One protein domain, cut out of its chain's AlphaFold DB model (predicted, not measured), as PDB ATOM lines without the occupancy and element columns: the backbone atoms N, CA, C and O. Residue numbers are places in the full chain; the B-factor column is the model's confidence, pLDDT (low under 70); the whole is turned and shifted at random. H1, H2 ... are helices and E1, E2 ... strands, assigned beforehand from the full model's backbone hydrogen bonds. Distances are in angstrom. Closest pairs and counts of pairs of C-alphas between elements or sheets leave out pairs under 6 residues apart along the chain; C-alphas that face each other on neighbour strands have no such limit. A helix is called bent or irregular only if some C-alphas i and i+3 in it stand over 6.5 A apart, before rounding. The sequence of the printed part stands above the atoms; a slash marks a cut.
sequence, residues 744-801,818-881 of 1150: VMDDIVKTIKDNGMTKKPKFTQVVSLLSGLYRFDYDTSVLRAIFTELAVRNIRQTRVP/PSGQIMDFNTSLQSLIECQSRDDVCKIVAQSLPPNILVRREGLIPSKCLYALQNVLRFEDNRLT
ATOM      1  N   VAL A 744     118.421 135.147 182.319       91.25
ATOM      2  CA  VAL A 744     118.197 136.511 181.804       91.25
ATOM      3  C   VAL A 744     116.864 136.579 181.042       91.25
ATOM      4  O   VAL A 744     116.497 135.632 180.350       91.25
ATOM      5  N   MET A 745     116.153 137.714 181.123       89.19
ATOM      6  CA  MET A 745     114.814 137.931 180.539       89.19
ATOM      7  C   MET A 745     114.632 137.379 179.113       89.19
ATOM      8  O   MET A 745     113.632 136.712 178.837       89.19
ATOM      9  N   ASP A 746     115.576 137.635 178.204       89.94
ATOM     10  CA  ASP A 746     115.468 137.178 176.812       89.94
ATOM     11  C   ASP A 746     115.535 135.646 176.698       89.94
ATOM     12  O   ASP A 746     114.762 135.048 175.943       89.94
ATOM     13  N   ASP A 747     116.381 134.990 177.500       92.62
ATOM     14  CA  ASP A 747     116.460 133.529 177.570       92.62
ATOM     15  C   ASP A 747     115.261 132.912 178.309       92.62
ATOM     16  O   ASP A 747     114.829 131.822 177.926       92.62
ATOM     17  N   ILE A 748     114.632 133.609 179.267       92.31
ATOM     18  CA  ILE A 748     113.325 133.211 179.831       92.31
ATOM     19  C   ILE A 748     112.271 133.173 178.720       92.31
ATOM     20  O   ILE A 748     111.628 132.145 178.486       92.31
ATOM     21  N   VAL A 749     112.103 134.286 177.999       89.69
ATOM     22  CA  VAL A 749     111.088 134.434 176.942       89.69
ATOM     23  C   VAL A 749     111.316 133.427 175.810       89.69
ATOM     24  O   VAL A 749     110.360 132.820 175.320       89.69
ATOM     25  N   LYS A 750     112.573 133.206 175.421       92.38
ATOM     26  CA  LYS A 750     112.991 132.191 174.445       92.38
ATOM     27  C   LYS A 750     112.699 130.770 174.934       92.38
ATOM     28  O   LYS A 750     111.999 130.032 174.247       92.38
ATOM     29  N   THR A 751     113.107 130.409 176.151       92.69
ATOM     30  CA  THR A 751     112.873 129.068 176.723       92.69
ATOM     31  C   THR A 751     111.379 128.743 176.834       92.69
ATOM     32  O   THR A 751     110.960 127.623 176.517       92.69
ATOM     33  N   ILE A 752     110.556 129.732 177.202       90.75
ATOM     34  CA  ILE A 752     109.088 129.645 177.225       90.75
ATOM     35  C   ILE A 752     108.510 129.392 175.821       90.75
ATOM     36  O   ILE A 752     107.588 128.575 175.671       90.75
ATOM     37  N   LYS A 753     109.038 130.068 174.791       89.44
ATOM     38  CA  LYS A 753     108.618 129.926 173.385       89.44
ATOM     39  C   LYS A 753     109.002 128.571 172.803       89.44
ATOM     40  O   LYS A 753     108.115 127.862 172.318       89.44
ATOM     41  N   ASP A 754     110.275 128.206 172.899       91.50
ATOM     42  CA  ASP A 754     110.864 127.030 172.251       91.50
ATOM     43  C   ASP A 754     110.250 125.730 172.789       91.50
ATOM     44  O   ASP A 754     109.842 124.849 172.028       91.50
ATOM     45  N   ASN A 755     110.042 125.647 174.106       89.62
ATOM     46  CA  ASN A 755     109.364 124.507 174.730       89.62
ATOM     47  C   ASN A 755     107.835 124.524 174.543       89.62
ATOM     48  O   ASN A 755     107.165 123.505 174.767       89.62
ATOM     49  N   GLY A 756     107.254 125.652 174.121       88.88
ATOM     50  CA  GLY A 756     105.810 125.840 173.976       88.88
ATOM     51  C   GLY A 756     105.066 125.877 175.313       88.88
ATOM     52  O   GLY A 756     103.972 125.313 175.421       88.88
ATOM     53  N   MET A 757     105.651 126.511 176.333       90.12
ATOM     54  CA  MET A 757     105.091 126.586 177.691       90.12
ATOM     55  C   MET A 757     103.798 127.409 177.733       90.12
ATOM     56  O   MET A 757     102.823 127.000 178.356       90.12
ATOM     57  N   THR A 758     103.710 128.476 176.934       85.56
ATOM     58  CA  THR A 758     102.468 129.231 176.676       85.56
ATOM     59  C   THR A 758     101.485 128.510 175.738       85.56
ATOM     60  O   THR A 758     100.583 129.140 175.194       85.56
ATOM     61  N   LYS A 759     101.620 127.193 175.527       83.31
ATOM     62  CA  LYS A 759     100.693 126.378 174.715       83.31
ATOM     63  C   LYS A 759     100.251 125.113 175.452       83.31
ATOM     64  O   LYS A 759      99.055 124.922 175.670       83.31
ATOM     65  N   LYS A 760     101.208 124.260 175.835       86.19
ATOM     66  CA  LYS A 760     100.968 122.933 176.428       86.19
ATOM     67  C   LYS A 760     100.449 123.076 177.873       86.19
ATOM     68  O   LYS A 760     101.173 123.637 178.696       86.19
ATOM     69  N   PRO A 761      99.267 122.531 178.231       83.31
ATOM     70  CA  PRO A 761      98.682 122.718 179.563       83.31
ATOM     71  C   PRO A 761      99.585 122.315 180.738       83.31
ATOM     72  O   PRO A 761      99.525 122.977 181.774       83.31
ATOM     73  N   LYS A 762     100.472 121.318 180.560       85.62
ATOM     74  CA  LYS A 762     101.390 120.834 181.611       85.62
ATOM     75  C   LYS A 762     102.348 121.881 182.189       85.62
ATOM     76  O   LYS A 762     102.829 121.685 183.291       85.62
ATOM     77  N   PHE A 763     102.590 122.993 181.493       91.06
ATOM     78  CA  PHE A 763     103.432 124.086 181.997       91.06
ATOM     79  C   PHE A 763     102.632 125.234 182.637       91.06
ATOM     80  O   PHE A 763     103.211 126.258 182.994       91.06
ATOM     81  N   THR A 764     101.310 125.093 182.801       92.06
ATOM     82  CA  THR A 764     100.456 126.159 183.360       92.06
ATOM     83  C   THR A 764     100.899 126.581 184.756       92.06
ATOM     84  O   THR A 764     100.991 127.777 185.024       92.06
ATOM     85  N   GLN A 765     101.195 125.616 185.631       92.81
ATOM     86  CA  GLN A 765     101.623 125.916 186.995       92.81
ATOM     87  C   GLN A 765     103.045 126.498 187.015       92.81
ATOM     88  O   GLN A 765     103.258 127.479 187.713       92.81
ATOM     89  N   VAL A 766     103.974 126.018 186.173       95.31
ATOM     90  CA  VAL A 766     105.315 126.623 186.014       95.31
ATOM     91  C   VAL A 766     105.232 128.101 185.633       95.31
ATOM     92  O   VAL A 766     105.808 128.937 186.318       95.31
ATOM     93  N   VAL A 767     104.485 128.453 184.577       95.44
ATOM     94  CA  VAL A 767     104.350 129.857 184.134       95.44
ATOM     95  C   VAL A 767     103.647 130.707 185.201       95.44
ATOM     96  O   VAL A 767     104.039 131.849 185.432       95.44
ATOM     97  N   SER A 768     102.656 130.138 185.896       95.31
ATOM     98  CA  SER A 768     101.958 130.807 186.998       95.31
ATOM     99  C   SER A 768     102.886 131.099 188.181       95.31
ATOM    100  O   SER A 768     102.868 132.214 188.690       95.31
ATOM    101  N   LEU A 769     103.695 130.127 188.609       96.19
ATOM    102  CA  LEU A 769     104.622 130.257 189.736       96.19
ATOM    103  C   LEU A 769     105.825 131.144 189.377       96.19
ATOM    104  O   LEU A 769     106.220 131.973 190.186       96.19
ATOM    105  N   LEU A 770     106.342 131.059 188.144       96.25
ATOM    106  CA  LEU A 770     107.386 131.956 187.622       96.25
ATOM    107  C   LEU A 770     106.924 133.419 187.654       96.25
ATOM    108  O   LEU A 770     107.638 134.291 188.137       96.25
ATOM    109  N   SER A 771     105.693 133.678 187.206       95.38
ATOM    110  CA  SER A 771     105.078 135.010 187.301       95.38
ATOM    111  C   SER A 771     104.875 135.439 188.765       95.38
ATOM    112  O   SER A 771     104.949 136.621 189.091       95.38
ATOM    113  N   GLY A 772     104.662 134.475 189.665       95.38
ATOM    114  CA  GLY A 772     104.613 134.690 191.106       95.38
ATOM    115  C   GLY A 772     105.944 135.084 191.738       95.38
ATOM    116  O   GLY A 772     105.929 135.850 192.697       95.38
ATOM    117  N   LEU A 773     107.084 134.600 191.234       95.12
ATOM    118  CA  LEU A 773     108.406 134.951 191.774       95.12
ATOM    119  C   LEU A 773     108.667 136.454 191.588       95.12
ATOM    120  O   LEU A 773     108.899 137.154 192.568       95.12
ATOM    121  N   TYR A 774     108.443 136.975 190.377       94.00
ATOM    122  CA  TYR A 774     108.610 138.399 190.047       94.00
ATOM    123  C   TYR A 774     107.500 139.334 190.578       94.00
ATOM    124  O   TYR A 774     107.380 140.482 190.144       94.00
ATOM    125  N   ARG A 775     106.626 138.878 191.490       92.62
ATOM    126  CA  ARG A 775     105.460 139.665 191.951       92.62
ATOM    127  C   ARG A 775     105.846 141.004 192.591       92.62
ATOM    128  O   ARG A 775     105.130 141.987 192.406       92.62
ATOM    129  N   PHE A 776     106.977 141.052 193.299       89.31
ATOM    130  CA  PHE A 776     107.457 142.243 194.009       89.31
ATOM    131  C   PHE A 776     108.446 143.093 193.198       89.31
ATOM    132  O   PHE A 776     108.893 144.129 193.687       89.31
ATOM    133  N   ASP A 777     108.760 142.709 191.959       87.88
ATOM    134  CA  ASP A 777     109.741 143.416 191.142       87.88
ATOM    135  C   ASP A 777     109.244 144.798 190.712       87.88
ATOM    136  O   ASP A 777     108.179 144.954 190.096       87.88
ATOM    137  N   TYR A 778     110.075 145.799 191.012       82.88
ATOM    138  CA  TYR A 778     109.928 147.169 190.528       82.88
ATOM    139  C   TYR A 778     110.157 147.256 189.013       82.88
ATOM    140  O   TYR A 778     109.455 148.012 188.337       82.88
ATOM    141  N   ASP A 779     111.092 146.468 188.460       85.88
ATOM    142  CA  ASP A 779     111.217 146.339 187.010       85.88
ATOM    143  C   ASP A 779     110.150 145.384 186.464       85.88
ATOM    144  O   ASP A 779     110.249 144.160 186.478       85.88
ATOM    145  N   THR A 780     109.105 145.996 185.928       85.06
ATOM    146  CA  THR A 780     107.974 145.313 185.302       85.06
ATOM    147  C   THR A 780     108.332 144.532 184.025       85.06
ATOM    148  O   THR A 780     107.469 143.823 183.507       85.06
ATOM    149  N   SER A 781     109.548 144.663 183.477       89.62
ATOM    150  CA  SER A 781     109.907 144.185 182.131       89.62
ATOM    151  C   SER A 781     109.729 142.676 181.939       89.62
ATOM    152  O   SER A 781     109.095 142.268 180.964       89.62
ATOM    153  N   VAL A 782     110.181 141.848 182.890       90.88
ATOM    154  CA  VAL A 782     110.045 140.378 182.806       90.88
ATOM    155  C   VAL A 782     108.570 139.962 182.808       90.88
ATOM    156  O   VAL A 782     108.123 139.230 181.921       90.88
ATOM    157  N   LEU A 783     107.782 140.496 183.749       93.19
ATOM    158  CA  LEU A 783     106.340 140.251 183.811       93.19
ATOM    159  C   LEU A 783     105.631 140.728 182.540       93.19
ATOM    160  O   LEU A 783     104.843 139.979 181.963       93.19
ATOM    161  N   ARG A 784     105.930 141.935 182.048       93.00
ATOM    162  CA  ARG A 784     105.342 142.461 180.807       93.00
ATOM    163  C   ARG A 784     105.677 141.590 179.603       93.00
ATOM    164  O   ARG A 784     104.790 141.374 178.781       93.00
ATOM    165  N   ALA A 785     106.889 141.047 179.503       91.94
ATOM    166  CA  ALA A 785     107.258 140.136 178.424       91.94
ATOM    167  C   ALA A 785     106.452 138.821 178.487       91.94
ATOM    168  O   ALA A 785     105.827 138.434 177.496       91.94
ATOM    169  N   ILE A 786     106.372 138.187 179.664       93.25
ATOM    170  CA  ILE A 786     105.584 136.959 179.889       93.25
ATOM    171  C   ILE A 786     104.093 137.200 179.589       93.25
ATOM    172  O   ILE A 786     103.476 136.449 178.828       93.25
ATOM    173  N   PHE A 787     103.508 138.273 180.130       94.62
ATOM    174  CA  PHE A 787     102.097 138.600 179.922       94.62
ATOM    175  C   PHE A 787     101.780 139.084 178.501       94.62
ATOM    176  O   PHE A 787     100.668 138.851 178.034       94.62
ATOM    177  N   THR A 788     102.739 139.659 177.767       93.19
ATOM    178  CA  THR A 788     102.569 139.979 176.337       93.19
ATOM    179  C   THR A 788     102.472 138.708 175.493       93.19
ATOM    180  O   THR A 788     101.576 138.594 174.657       93.19
ATOM    181  N   GLU A 789     103.315 137.701 175.739       91.56
ATOM    182  CA  GLU A 789     103.215 136.406 175.047       91.56
ATOM    183  C   GLU A 789     101.917 135.660 175.391       91.56
ATOM    184  O   GLU A 789     101.292 135.049 174.517       91.56
ATOM    185  N   LEU A 790     101.454 135.760 176.641       93.75
ATOM    186  CA  LEU A 790     100.141 135.255 177.049       93.75
ATOM    187  C   LEU A 790      98.989 136.031 176.382       93.75
ATOM    188  O   LEU A 790      98.046 135.409 175.905       93.75
ATOM    189  N   ALA A 791      99.072 137.356 176.247       93.06
ATOM    190  CA  ALA A 791      98.076 138.151 175.526       93.06
ATOM    191  C   ALA A 791      98.017 137.791 174.029       93.06
ATOM    192  O   ALA A 791      96.934 137.613 173.470       93.06
ATOM    193  N   VAL A 792      99.172 137.592 173.384       91.44
ATOM    194  CA  VAL A 792      99.260 137.110 171.994       91.44
ATOM    195  C   VAL A 792      98.659 135.704 171.850       91.44
ATOM    196  O   VAL A 792      98.004 135.417 170.845       91.44
ATOM    197  N   ARG A 793      98.824 134.826 172.849       89.19
ATOM    198  CA  ARG A 793      98.149 133.516 172.913       89.19
ATOM    199  C   ARG A 793      96.624 133.671 173.025       89.19
ATOM    200  O   ARG A 793      95.903 133.068 172.233       89.19
ATOM    201  N   ASN A 794      96.144 134.515 173.938       91.75
ATOM    202  CA  ASN A 794      94.718 134.760 174.185       91.75
ATOM    203  C   ASN A 794      93.996 135.283 172.929       91.75
ATOM    204  O   ASN A 794      92.948 134.759 172.537       91.75
ATOM    205  N   ILE A 795      94.606 136.243 172.229       90.69
ATOM    206  CA  ILE A 795      94.097 136.772 170.956       90.69
ATOM    207  C   ILE A 795      94.046 135.665 169.889       90.69
ATOM    208  O   ILE A 795      93.057 135.553 169.170       90.69
ATOM    209  N   ARG A 796      95.056 134.784 169.813       89.00
ATOM    210  CA  ARG A 796      95.083 133.647 168.867       89.00
ATOM    211  C   ARG A 796      94.067 132.536 169.170       89.00
ATOM    212  O   ARG A 796      93.719 131.798 168.256       89.00
ATOM    213  N   GLN A 797      93.598 132.398 170.412       84.88
ATOM    214  CA  GLN A 797      92.529 131.453 170.781       84.88
ATOM    215  C   GLN A 797      91.115 132.031 170.612       84.88
ATOM    216  O   GLN A 797      90.135 131.289 170.698       84.88
ATOM    217  N   THR A 798      90.993 133.333 170.335       86.00
ATOM    218  CA  THR A 798      89.703 133.973 170.058       86.00
ATOM    219  C   THR A 798      89.117 133.451 168.746       86.00
ATOM    220  O   THR A 798      89.636 133.693 167.657       86.00
ATOM    221  N   ARG A 799      87.991 132.748 168.850       84.00
ATOM    222  CA  ARG A 799      87.238 132.182 167.730       84.00
ATOM    223  C   ARG A 799      86.408 133.287 167.090       84.00
ATOM    224  O   ARG A 799      85.398 133.719 167.647       84.00
ATOM    225  N   VAL A 800      86.837 133.748 165.920       76.88
ATOM    226  CA  VAL A 800      86.036 134.632 165.067       76.88
ATOM    227  C   VAL A 800      85.019 133.761 164.315       76.88
ATOM    228  O   VAL A 800      85.444 132.870 163.579       76.88
ATOM    229  N   PRO A 801      83.700 133.959 164.493       62.94
ATOM    230  CA  PRO A 801      82.699 133.157 163.797       62.94
ATOM    231  C   PRO A 801      82.744 133.443 162.294       62.94
ATOM    232  O   PRO A 801      82.647 134.594 161.863       62.94
ATOM    233  N   PRO A 818      83.230 137.714 168.356       85.88
ATOM    234  CA  PRO A 818      84.360 136.814 168.567       85.88
ATOM    235  C   PRO A 818      84.370 136.287 170.006       85.88
ATOM    236  O   PRO A 818      84.085 137.042 170.939       85.88
ATOM    237  N   SER A 819      84.667 135.000 170.189       88.56
ATOM    238  CA  SER A 819      84.461 134.316 171.473       88.56
ATOM    239  C   SER A 819      85.602 133.386 171.889       88.56
ATOM    240  O   SER A 819      86.334 132.866 171.051       88.56
ATOM    241  N   GLY A 820      85.753 133.152 173.193       90.25
ATOM    242  CA  GLY A 820      86.705 132.183 173.750       90.25
ATOM    243  C   GLY A 820      86.145 131.479 174.983       90.25
ATOM    244  O   GLY A 820      85.209 131.976 175.612       90.25
ATOM    245  N   GLN A 821      86.685 130.313 175.335       91.31
ATOM    246  CA  GLN A 821      86.287 129.599 176.552       91.31
ATOM    247  C   GLN A 821      87.177 130.028 177.721       91.31
ATOM    248  O   GLN A 821      88.360 130.288 177.531       91.31
ATOM    249  N   ILE A 822      86.668 130.046 178.956       91.38
ATOM    250  CA  ILE A 822      87.483 130.424 180.132       91.38
ATOM    251  C   ILE A 822      88.771 129.584 180.271       91.38
ATOM    252  O   ILE A 822      89.806 130.092 180.697       91.38
ATOM    253  N   MET A 823      88.729 128.316 179.846       89.25
ATOM    254  CA  MET A 823      89.887 127.418 179.858       89.25
ATOM    255  C   MET A 823      90.925 127.728 178.767       89.25
ATOM    256  O   MET A 823      92.072 127.309 178.914       89.25
ATOM    257  N   ASP A 824      90.577 128.480 177.716       88.81
ATOM    258  CA  ASP A 824      91.558 128.965 176.737       88.81
ATOM    259  C   ASP A 824      92.567 129.912 177.417       88.81
ATOM    260  O   ASP A 824      93.774 129.794 177.201       88.81
ATOM    261  N   PHE A 825      92.069 130.768 178.317       91.25
ATOM    262  CA  PHE A 825      92.808 131.808 179.048       91.25
ATOM    263  C   PHE A 825      93.423 131.324 180.377       91.25
ATOM    264  O   PHE A 825      93.945 132.133 181.152       91.25
ATOM    265  N   ASN A 826      93.366 130.011 180.649       91.25
ATOM    266  CA  ASN A 826      93.732 129.386 181.927       91.25
ATOM    267  C   ASN A 826      95.106 129.851 182.439       91.25
ATOM    268  O   ASN A 826      95.215 130.320 183.568       91.25
ATOM    269  N   THR A 827      96.145 129.799 181.596       93.06
ATOM    270  CA  THR A 827      97.512 130.163 182.004       93.06
ATOM    271  C   THR A 827      97.649 131.642 182.384       93.06
ATOM    272  O   THR A 827      98.233 131.932 183.425       93.06
ATOM    273  N   SER A 828      97.065 132.578 181.621       94.50
ATOM    274  CA  SER A 828      97.067 134.002 182.003       94.50
ATOM    275  C   SER A 828      96.305 134.254 183.300       94.50
ATOM    276  O   SER A 828      96.806 134.960 184.169       94.50
ATOM    277  N   LEU A 829      95.128 133.645 183.458       94.50
ATOM    278  CA  LEU A 829      94.281 133.871 184.627       94.50
ATOM    279  C   LEU A 829      94.918 133.318 185.914       94.50
ATOM    280  O   LEU A 829      94.910 134.008 186.926       94.50
ATOM    281  N   GLN A 830      95.528 132.126 185.894       93.69
ATOM    282  CA  GLN A 830      96.234 131.626 187.087       93.69
ATOM    283  C   GLN A 830      97.472 132.468 187.432       93.69
ATOM    284  O   GLN A 830      97.683 132.761 188.608       93.69
ATOM    285  N   SER A 831      98.225 132.924 186.422       95.44
ATOM    286  CA  SER A 831      99.412 133.768 186.628       95.44
ATOM    287  C   SER A 831      99.078 135.091 187.324       95.44
ATOM    288  O   SER A 831      99.797 135.476 188.241       95.44
ATOM    289  N   LEU A 832      97.959 135.750 186.976       94.69
ATOM    290  CA  LEU A 832      97.551 137.006 187.633       94.69
ATOM    291  C   LEU A 832      97.418 136.867 189.155       94.69
ATOM    292  O   LEU A 832      97.756 137.800 189.875       94.69
ATOM    293  N   ILE A 833      96.943 135.724 189.660       93.62
ATOM    294  CA  ILE A 833      96.743 135.524 191.103       93.62
ATOM    295  C   ILE A 833      98.068 135.384 191.855       93.62
ATOM    296  O   ILE A 833      98.203 135.931 192.947       93.62
ATOM    297  N   GLU A 834      99.064 134.713 191.275       93.94
ATOM    298  CA  GLU A 834     100.401 134.649 191.879       93.94
ATOM    299  C   GLU A 834     101.126 136.009 191.817       93.94
ATOM    300  O   GLU A 834     101.906 136.323 192.713       93.94
ATOM    301  N   CYS A 835     100.794 136.863 190.838       92.25
ATOM    302  CA  CYS A 835     101.200 138.275 190.779       92.25
ATOM    303  C   CYS A 835     100.330 139.223 191.640       92.25
ATOM    304  O   CYS A 835     100.299 140.422 191.361       92.25
ATOM    305  N   GLN A 836      99.557 138.716 192.613       90.62
ATOM    306  CA  GLN A 836      98.638 139.500 193.469       90.62
ATOM    307  C   GLN A 836      97.627 140.382 192.693       90.62
ATOM    308  O   GLN A 836      97.072 141.335 193.228       90.62
ATOM    309  N   SER A 837      97.346 140.047 191.430       89.25
ATOM    310  CA  SER A 837      96.509 140.817 190.492       89.25
ATOM    311  C   SER A 837      96.966 142.264 190.247       89.25
ATOM    312  O   SER A 837      96.124 143.133 190.028       89.25
ATOM    313  N   ARG A 838      98.285 142.513 190.226       90.06
ATOM    314  CA  ARG A 838      98.897 143.798 189.832       90.06
ATOM    315  C   ARG A 838      98.258 144.419 188.578       90.06
ATOM    316  O   ARG A 838      98.126 143.763 187.542       90.06
ATOM    317  N   ASP A 839      97.938 145.709 188.659       90.38
ATOM    318  CA  ASP A 839      97.193 146.449 187.628       90.38
ATOM    319  C   ASP A 839      97.859 146.440 186.242       90.38
ATOM    320  O   ASP A 839      97.165 146.381 185.226       90.38
ATOM    321  N   ASP A 840      99.194 146.470 186.180       89.88
ATOM    322  CA  ASP A 840      99.943 146.533 184.922       89.88
ATOM    323  C   ASP A 840      99.780 145.258 184.080       89.88
ATOM    324  O   ASP A 840      99.510 145.338 182.878       89.88
ATOM    325  N   VAL A 841      99.858 144.086 184.709       92.06
ATOM    326  CA  VAL A 841      99.611 142.790 184.054       92.06
ATOM    327  C   VAL A 841      98.119 142.475 183.912       92.06
ATOM    328  O   VAL A 841      97.711 141.923 182.886       92.06
ATOM    329  N   CYS A 842      97.276 142.890 184.865       92.06
ATOM    330  CA  CYS A 842      95.819 142.774 184.752       92.06
ATOM    331  C   CYS A 842      95.277 143.523 183.528       92.06
ATOM    332  O   CYS A 842      94.485 142.954 182.775       92.06
ATOM    333  N   LYS A 843      95.750 144.751 183.269       91.94
ATOM    334  CA  LYS A 843      95.378 145.550 182.090       91.94
ATOM    335  C   LYS A 843      95.765 144.854 180.777       91.94
ATOM    336  O   LYS A 843      94.955 144.818 179.852       91.94
ATOM    337  N   ILE A 844      96.954 144.243 180.710       93.19
ATOM    338  CA  ILE A 844      97.403 143.458 179.541       93.19
ATOM    339  C   ILE A 844      96.460 142.271 179.285       93.19
ATOM    340  O   ILE A 844      96.028 142.060 178.149       93.19
ATOM    341  N   VAL A 845      96.081 141.521 180.328       93.88
ATOM    342  CA  VAL A 845      95.123 140.412 180.172       93.88
ATOM    343  C   VAL A 845      93.741 140.934 179.772       93.88
ATOM    344  O   VAL A 845      93.184 140.422 178.803       93.88
ATOM    345  N   ALA A 846      93.221 141.975 180.428       92.44
ATOM    346  CA  ALA A 846      91.914 142.577 180.148       92.44
ATOM    347  C   ALA A 846      91.752 143.015 178.681       92.44
ATOM    348  O   ALA A 846      90.723 142.743 178.059       92.44
ATOM    349  N   GLN A 847      92.790 143.631 178.108       92.06
ATOM    350  CA  GLN A 847      92.815 144.057 176.704       92.06
ATOM    351  C   GLN A 847      92.961 142.885 175.712       92.06
ATOM    352  O   GLN A 847      92.602 143.030 174.540       92.06
ATOM    353  N   SER A 848      93.462 141.728 176.165       92.81
ATOM    354  CA  SER A 848      93.625 140.507 175.356       92.81
ATOM    355  C   SER A 848      92.370 139.630 175.256       92.81
ATOM    356  O   SER A 848      92.346 138.699 174.450       92.81
ATOM    357  N   LEU A 849      91.346 139.893 176.077       91.94
ATOM    358  CA  LEU A 849      90.127 139.086 176.114       91.94
ATOM    359  C   LEU A 849      89.187 139.385 174.926       91.94
ATOM    360  O   LEU A 849      89.073 140.537 174.491       91.94
ATOM    361  N   PRO A 850      88.482 138.363 174.401       92.69
ATOM    362  CA  PRO A 850      87.483 138.535 173.350       92.69
ATOM    363  C   PRO A 850      86.233 139.266 173.863       92.69
ATOM    364  O   PRO A 850      85.967 139.241 175.063       92.69
ATOM    365  N   PRO A 851      85.385 139.826 172.976       92.44
ATOM    366  CA  PRO A 851      84.134 140.460 173.396       92.44
ATOM    367  C   PRO A 851      83.090 139.521 174.017       92.44
ATOM    368  O   PRO A 851      82.146 140.012 174.637       92.44
ATOM    369  N   ASN A 852      83.245 138.200 173.860       92.75
ATOM    370  CA  ASN A 852      82.407 137.174 174.479       92.75
ATOM    371  C   ASN A 852      83.244 136.073 175.155       92.75
ATOM    372  O   ASN A 852      84.090 135.456 174.499       92.75
ATOM    373  N   ILE A 853      82.974 135.763 176.426       93.06
ATOM    374  CA  ILE A 853      83.585 134.620 177.128       93.06
ATOM    375  C   ILE A 853      82.538 133.595 177.556       93.06
ATOM    376  O   ILE A 853      81.591 133.905 178.278       93.06
ATOM    377  N   LEU A 854      82.796 132.341 177.178       93.19
ATOM    378  CA  LEU A 854      82.063 131.162 177.625       93.19
ATOM    379  C   LEU A 854      82.733 130.552 178.871       93.19
ATOM    380  O   LEU A 854      83.741 129.840 178.795       93.19
ATOM    381  N   VAL A 855      82.139 130.800 180.034       93.62
ATOM    382  CA  VAL A 855      82.480 130.202 181.331       93.62
ATOM    383  C   VAL A 855      81.827 128.817 181.433       93.62
ATOM    384  O   VAL A 855      80.789 128.617 182.067       93.62
ATOM    385  N   ARG A 856      82.451 127.843 180.762       88.88
ATOM    386  CA  ARG A 856      82.068 126.425 180.759       88.88
ATOM    387  C   ARG A 856      83.313 125.537 180.816       88.88
ATOM    388  O   ARG A 856      84.262 125.750 180.066       88.88
ATOM    389  N   ARG A 857      83.263 124.489 181.638       85.81
ATOM    390  CA  ARG A 857      84.163 123.325 181.597       85.81
ATOM    391  C   ARG A 857      83.330 122.075 181.866       85.81
ATOM    392  O   ARG A 857      82.352 122.136 182.602       85.81
ATOM    393  N   GLU A 858      83.706 120.931 181.307       75.25
ATOM    394  CA  GLU A 858      83.098 119.648 181.683       75.25
ATOM    395  C   GLU A 858      83.782 119.103 182.943       75.25
ATOM    396  O   GLU A 858      84.534 118.136 182.888       75.25
ATOM    397  N   GLY A 859      83.579 119.794 184.064       79.75
ATOM    398  CA  GLY A 859      84.304 119.610 185.322       79.75
ATOM    399  C   GLY A 859      84.536 120.948 186.029       79.75
ATOM    400  O   GLY A 859      84.079 121.997 185.569       79.75
ATOM    401  N   LEU A 860      85.255 120.927 187.150       82.19
ATOM    402  CA  LEU A 860      85.499 122.111 187.985       82.19
ATOM    403  C   LEU A 860      86.456 123.110 187.329       82.19
ATOM    404  O   LEU A 860      87.516 122.734 186.829       82.19
ATOM    405  N   ILE A 861      86.119 124.398 187.372       88.19
ATOM    406  CA  ILE A 861      87.014 125.471 186.912       88.19
ATOM    407  C   ILE A 861      88.066 125.724 188.011       88.19
ATOM    408  O   ILE A 861      87.697 125.731 189.189       88.19
ATOM    409  N   PRO A 862      89.363 125.920 187.694       87.94
ATOM    410  CA  PRO A 862      90.379 126.165 188.719       87.94
ATOM    411  C   PRO A 862      90.068 127.450 189.494       87.94
ATOM    412  O   PRO A 862      89.822 128.489 188.885       87.94
ATOM    413  N   SER A 863      90.093 127.407 190.831       87.19
ATOM    414  CA  SER A 863      89.652 128.538 191.667       87.19
ATOM    415  C   SER A 863      90.411 129.837 191.369       87.19
ATOM    416  O   SER A 863      89.794 130.897 191.315       87.19
ATOM    417  N   LYS A 864      91.722 129.753 191.073       89.69
ATOM    418  CA  LYS A 864      92.534 130.903 190.635       89.69
ATOM    419  C   LYS A 864      91.932 131.607 189.409       89.69
ATOM    420  O   LYS A 864      91.914 132.828 189.362       89.69
ATOM    421  N   CYS A 865      91.385 130.865 188.442       92.38
ATOM    422  CA  CYS A 865      90.779 131.450 187.243       92.38
ATOM    423  C   CYS A 865      89.466 132.179 187.524       92.38
ATOM    424  O   CYS A 865      89.179 133.169 186.858       92.38
ATOM    425  N   LEU A 866      88.686 131.712 188.504       92.12
ATOM    426  CA  LEU A 866      87.456 132.388 188.919       92.12
ATOM    427  C   LEU A 866      87.782 133.723 189.612       92.12
ATOM    428  O   LEU A 866      87.260 134.761 189.209       92.12
ATOM    429  N   TYR A 867      88.723 133.718 190.564       90.69
ATOM    430  CA  TYR A 867      89.211 134.942 191.220       90.69
ATOM    431  C   TYR A 867      89.876 135.922 190.235       90.69
ATOM    432  O   TYR A 867      89.683 137.133 190.322       90.69
ATOM    433  N   ALA A 868      90.625 135.420 189.251       93.44
ATOM    434  CA  ALA A 868      91.249 136.270 188.241       93.44
ATOM    435  C   ALA A 868      90.218 136.909 187.304       93.44
ATOM    436  O   ALA A 868      90.345 138.086 186.978       93.44
ATOM    437  N   LEU A 869      89.180 136.168 186.897       93.38
ATOM    438  CA  LEU A 869      88.104 136.710 186.067       93.38
ATOM    439  C   LEU A 869      87.337 137.819 186.805       93.38
ATOM    440  O   LEU A 869      87.089 138.868 186.217       93.38
ATOM    441  N   GLN A 870      87.036 137.629 188.095       92.06
ATOM    442  CA  GLN A 870      86.471 138.665 188.971       92.06
ATOM    443  C   GLN A 870      87.320 139.947 188.970       92.06
ATOM    444  O   GLN A 870      86.768 141.043 188.884       92.06
ATOM    445  N   ASN A 871      88.649 139.831 189.056       90.94
ATOM    446  CA  ASN A 871      89.536 140.996 189.051       90.94
ATOM    447  C   ASN A 871      89.623 141.652 187.665       90.94
ATOM    448  O   ASN A 871      89.482 142.867 187.569       90.94
ATOM    449  N   VAL A 872      89.758 140.874 186.588       92.19
ATOM    450  CA  VAL A 872      89.836 141.392 185.210       92.19
ATOM    451  C   VAL A 872      88.540 142.094 184.771       92.19
ATOM    452  O   VAL A 872      88.607 143.117 184.091       92.19
ATOM    453  N   LEU A 873      87.368 141.615 185.207       91.62
ATOM    454  CA  LEU A 873      86.065 142.243 184.925       91.62
ATOM    455  C   LEU A 873      85.923 143.674 185.477       91.62
ATOM    456  O   LEU A 873      85.068 144.416 185.000       91.62
ATOM    457  N   ARG A 874      86.752 144.074 186.452       87.25
ATOM    458  CA  ARG A 874      86.726 145.413 187.067       87.25
ATOM    459  C   ARG A 874      87.473 146.486 186.263       87.25
ATOM    460  O   ARG A 874      87.310 147.665 186.557       87.25
ATOM    461  N   PHE A 875      88.291 146.109 185.275       86.81
ATOM    462  CA  PHE A 875      89.082 147.058 184.480       86.81
ATOM    463  C   PHE A 875      88.268 147.609 183.308       86.81
ATOM    464  O   PHE A 875      87.871 146.845 182.432       86.81
ATOM    465  N   GLU A 876      88.076 148.929 183.234       79.69
ATOM    466  CA  GLU A 876      87.272 149.574 182.176       79.69
ATOM    467  C   GLU A 876      87.839 149.374 180.752       79.69
ATOM    468  O   GLU A 876      87.093 149.437 179.778       79.69
ATOM    469  N   ASP A 877      89.134 149.053 180.621       78.44
ATOM    470  CA  ASP A 877      89.784 148.671 179.355       78.44
ATOM    471  C   ASP A 877      89.297 147.332 178.760       78.44
ATOM    472  O   ASP A 877      89.651 147.003 177.621       78.44
ATOM    473  N   ASN A 878      88.565 146.507 179.522       83.25
ATOM    474  CA  ASN A 878      88.154 145.180 179.062       83.25
ATOM    475  C   ASN A 878      87.076 145.275 177.967       83.25
ATOM    476  O   ASN A 878      86.158 146.088 178.039       83.25
ATOM    477  N   ARG A 879      87.161 144.419 176.944       86.25
ATOM    478  CA  ARG A 879      86.273 144.476 175.764       86.25
ATOM    479  C   ARG A 879      85.001 143.626 175.893       86.25
ATOM    480  O   ARG A 879      84.327 143.402 174.887       86.25
ATOM    481  N   LEU A 880      84.690 143.113 177.086       91.12
ATOM    482  CA  LEU A 880      83.622 142.132 177.295       91.12
ATOM    483  C   LEU A 880      82.249 142.797 177.200       91.12
ATOM    484  O   LEU A 880      81.855 143.562 178.072       91.12
ATOM    485  N   THR A 881      81.514 142.444 176.147       92.81
ATOM    486  CA  THR A 881      80.124 142.874 175.916       92.81
ATOM    487  C   THR A 881      79.122 141.759 176.179       92.81
ATOM    488  O   THR A 881      77.943 142.037 176.408       92.81
TER     489      THR A 881
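Overview. This is residues 744 to 801 and 818 to 881 of the 1150 residues of the protein "NLR family CARD domain-containing protein 4" of Mizuhopecten yessoensis (UniProt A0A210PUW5). Four helices, H2 to H5, run roughly side by side as the core, with H1 beside the beginning of H3 at one end and H6 crossing H4 and H5. At the opposite end from H1 lies a small ribbon of two short parallel strands, E1 and E2. The printed part has 122 residues with six named helices and two named strands, in the order H1 H2 H3 E1 H4 H5 E2 H6, and is mostly helix. It is compact and rounded, with a radius of gyration of the C-alphas of 13.5 A and spans of 39 by 29 by 26 A.

Along the chain. H1 is residues 745 to 754, beginning with C-alpha 745 at (114.814, 137.931, 180.539). H2, residues 761 to 776, measures 25.8 A from first to last C-alpha and is irregular, with C-alphas 773 and 776 7.7 A apart. H3, residues 781 to 797, is 24.3 A long and ends with C-alpha 797 at (92.529, 131.453, 170.781). After the cut come E1, residues 819 to 821, H4, residues 826 to 834, H5, residues 839 to 848, and E2, residues 852 to 855. H6, residues 863 to 872, ends with C-alpha 872 at (89.836, 141.392, 185.210).

Arrangement. H3 and H4 are the hub, touching four other helices each. H1 only just touches H3, with 3 pairs of C-alphas within 8 A, the closest being Met 745 and Val 782 at 5.8 A. H2 and H3 form a helical hairpin, closest at the C-alphas of Ser 771 and Leu 783, 6.4 A; their shallow tilt of 34 degrees is only just short of steep. H2 touches H4 at a shallow tilt of 28 degrees, the same way, closest at the C-alphas of Ser 768 and Ser 831, 3.9 A. H3 touches H4 with residues 787 to 791 alone, closest at the C-alphas of Leu 790 and Ser 828, 6.0 A. H3 touches H5 at a shallow tilt of 20 degrees, the same way, closest at the C-alphas of Ala 791 and Ser 848, 5.0 A. H4 and H5 are a helical hairpin, closest at the C-alphas of Leu 832 and Cys 842, 6.7 A. H6 touches H4 about perpendicular, at 83 degrees, with the C-alphas of Leu 829 and Cys 865 5.0 A apart. E1, H4, H5 and E2 make a strand-helix-strand unit, two parallel neighbour strands with helices between, and its crossover is right-handed; N 854 and O 820 are within hydrogen-bond range at 2.9 A. Every O i to N i+4 pair is within hydrogen-bond range in H1, H3 and H6, against 7 of 12 in H2, 3 of 5 in H4 and 5 of 6 in H5.

Size, cuts and confidence. The C-alphas farthest apart, those of Tyr 778 and Pro 801, are 40.6 A apart. Residues 802 to 817 are not printed, and C-alphas 801 and 818 are 6.2 A apart across the cut. Of the links that are printed whole, none is long. Mean pLDDT of the printed part is 90.1, and residue 801 alone is under 70.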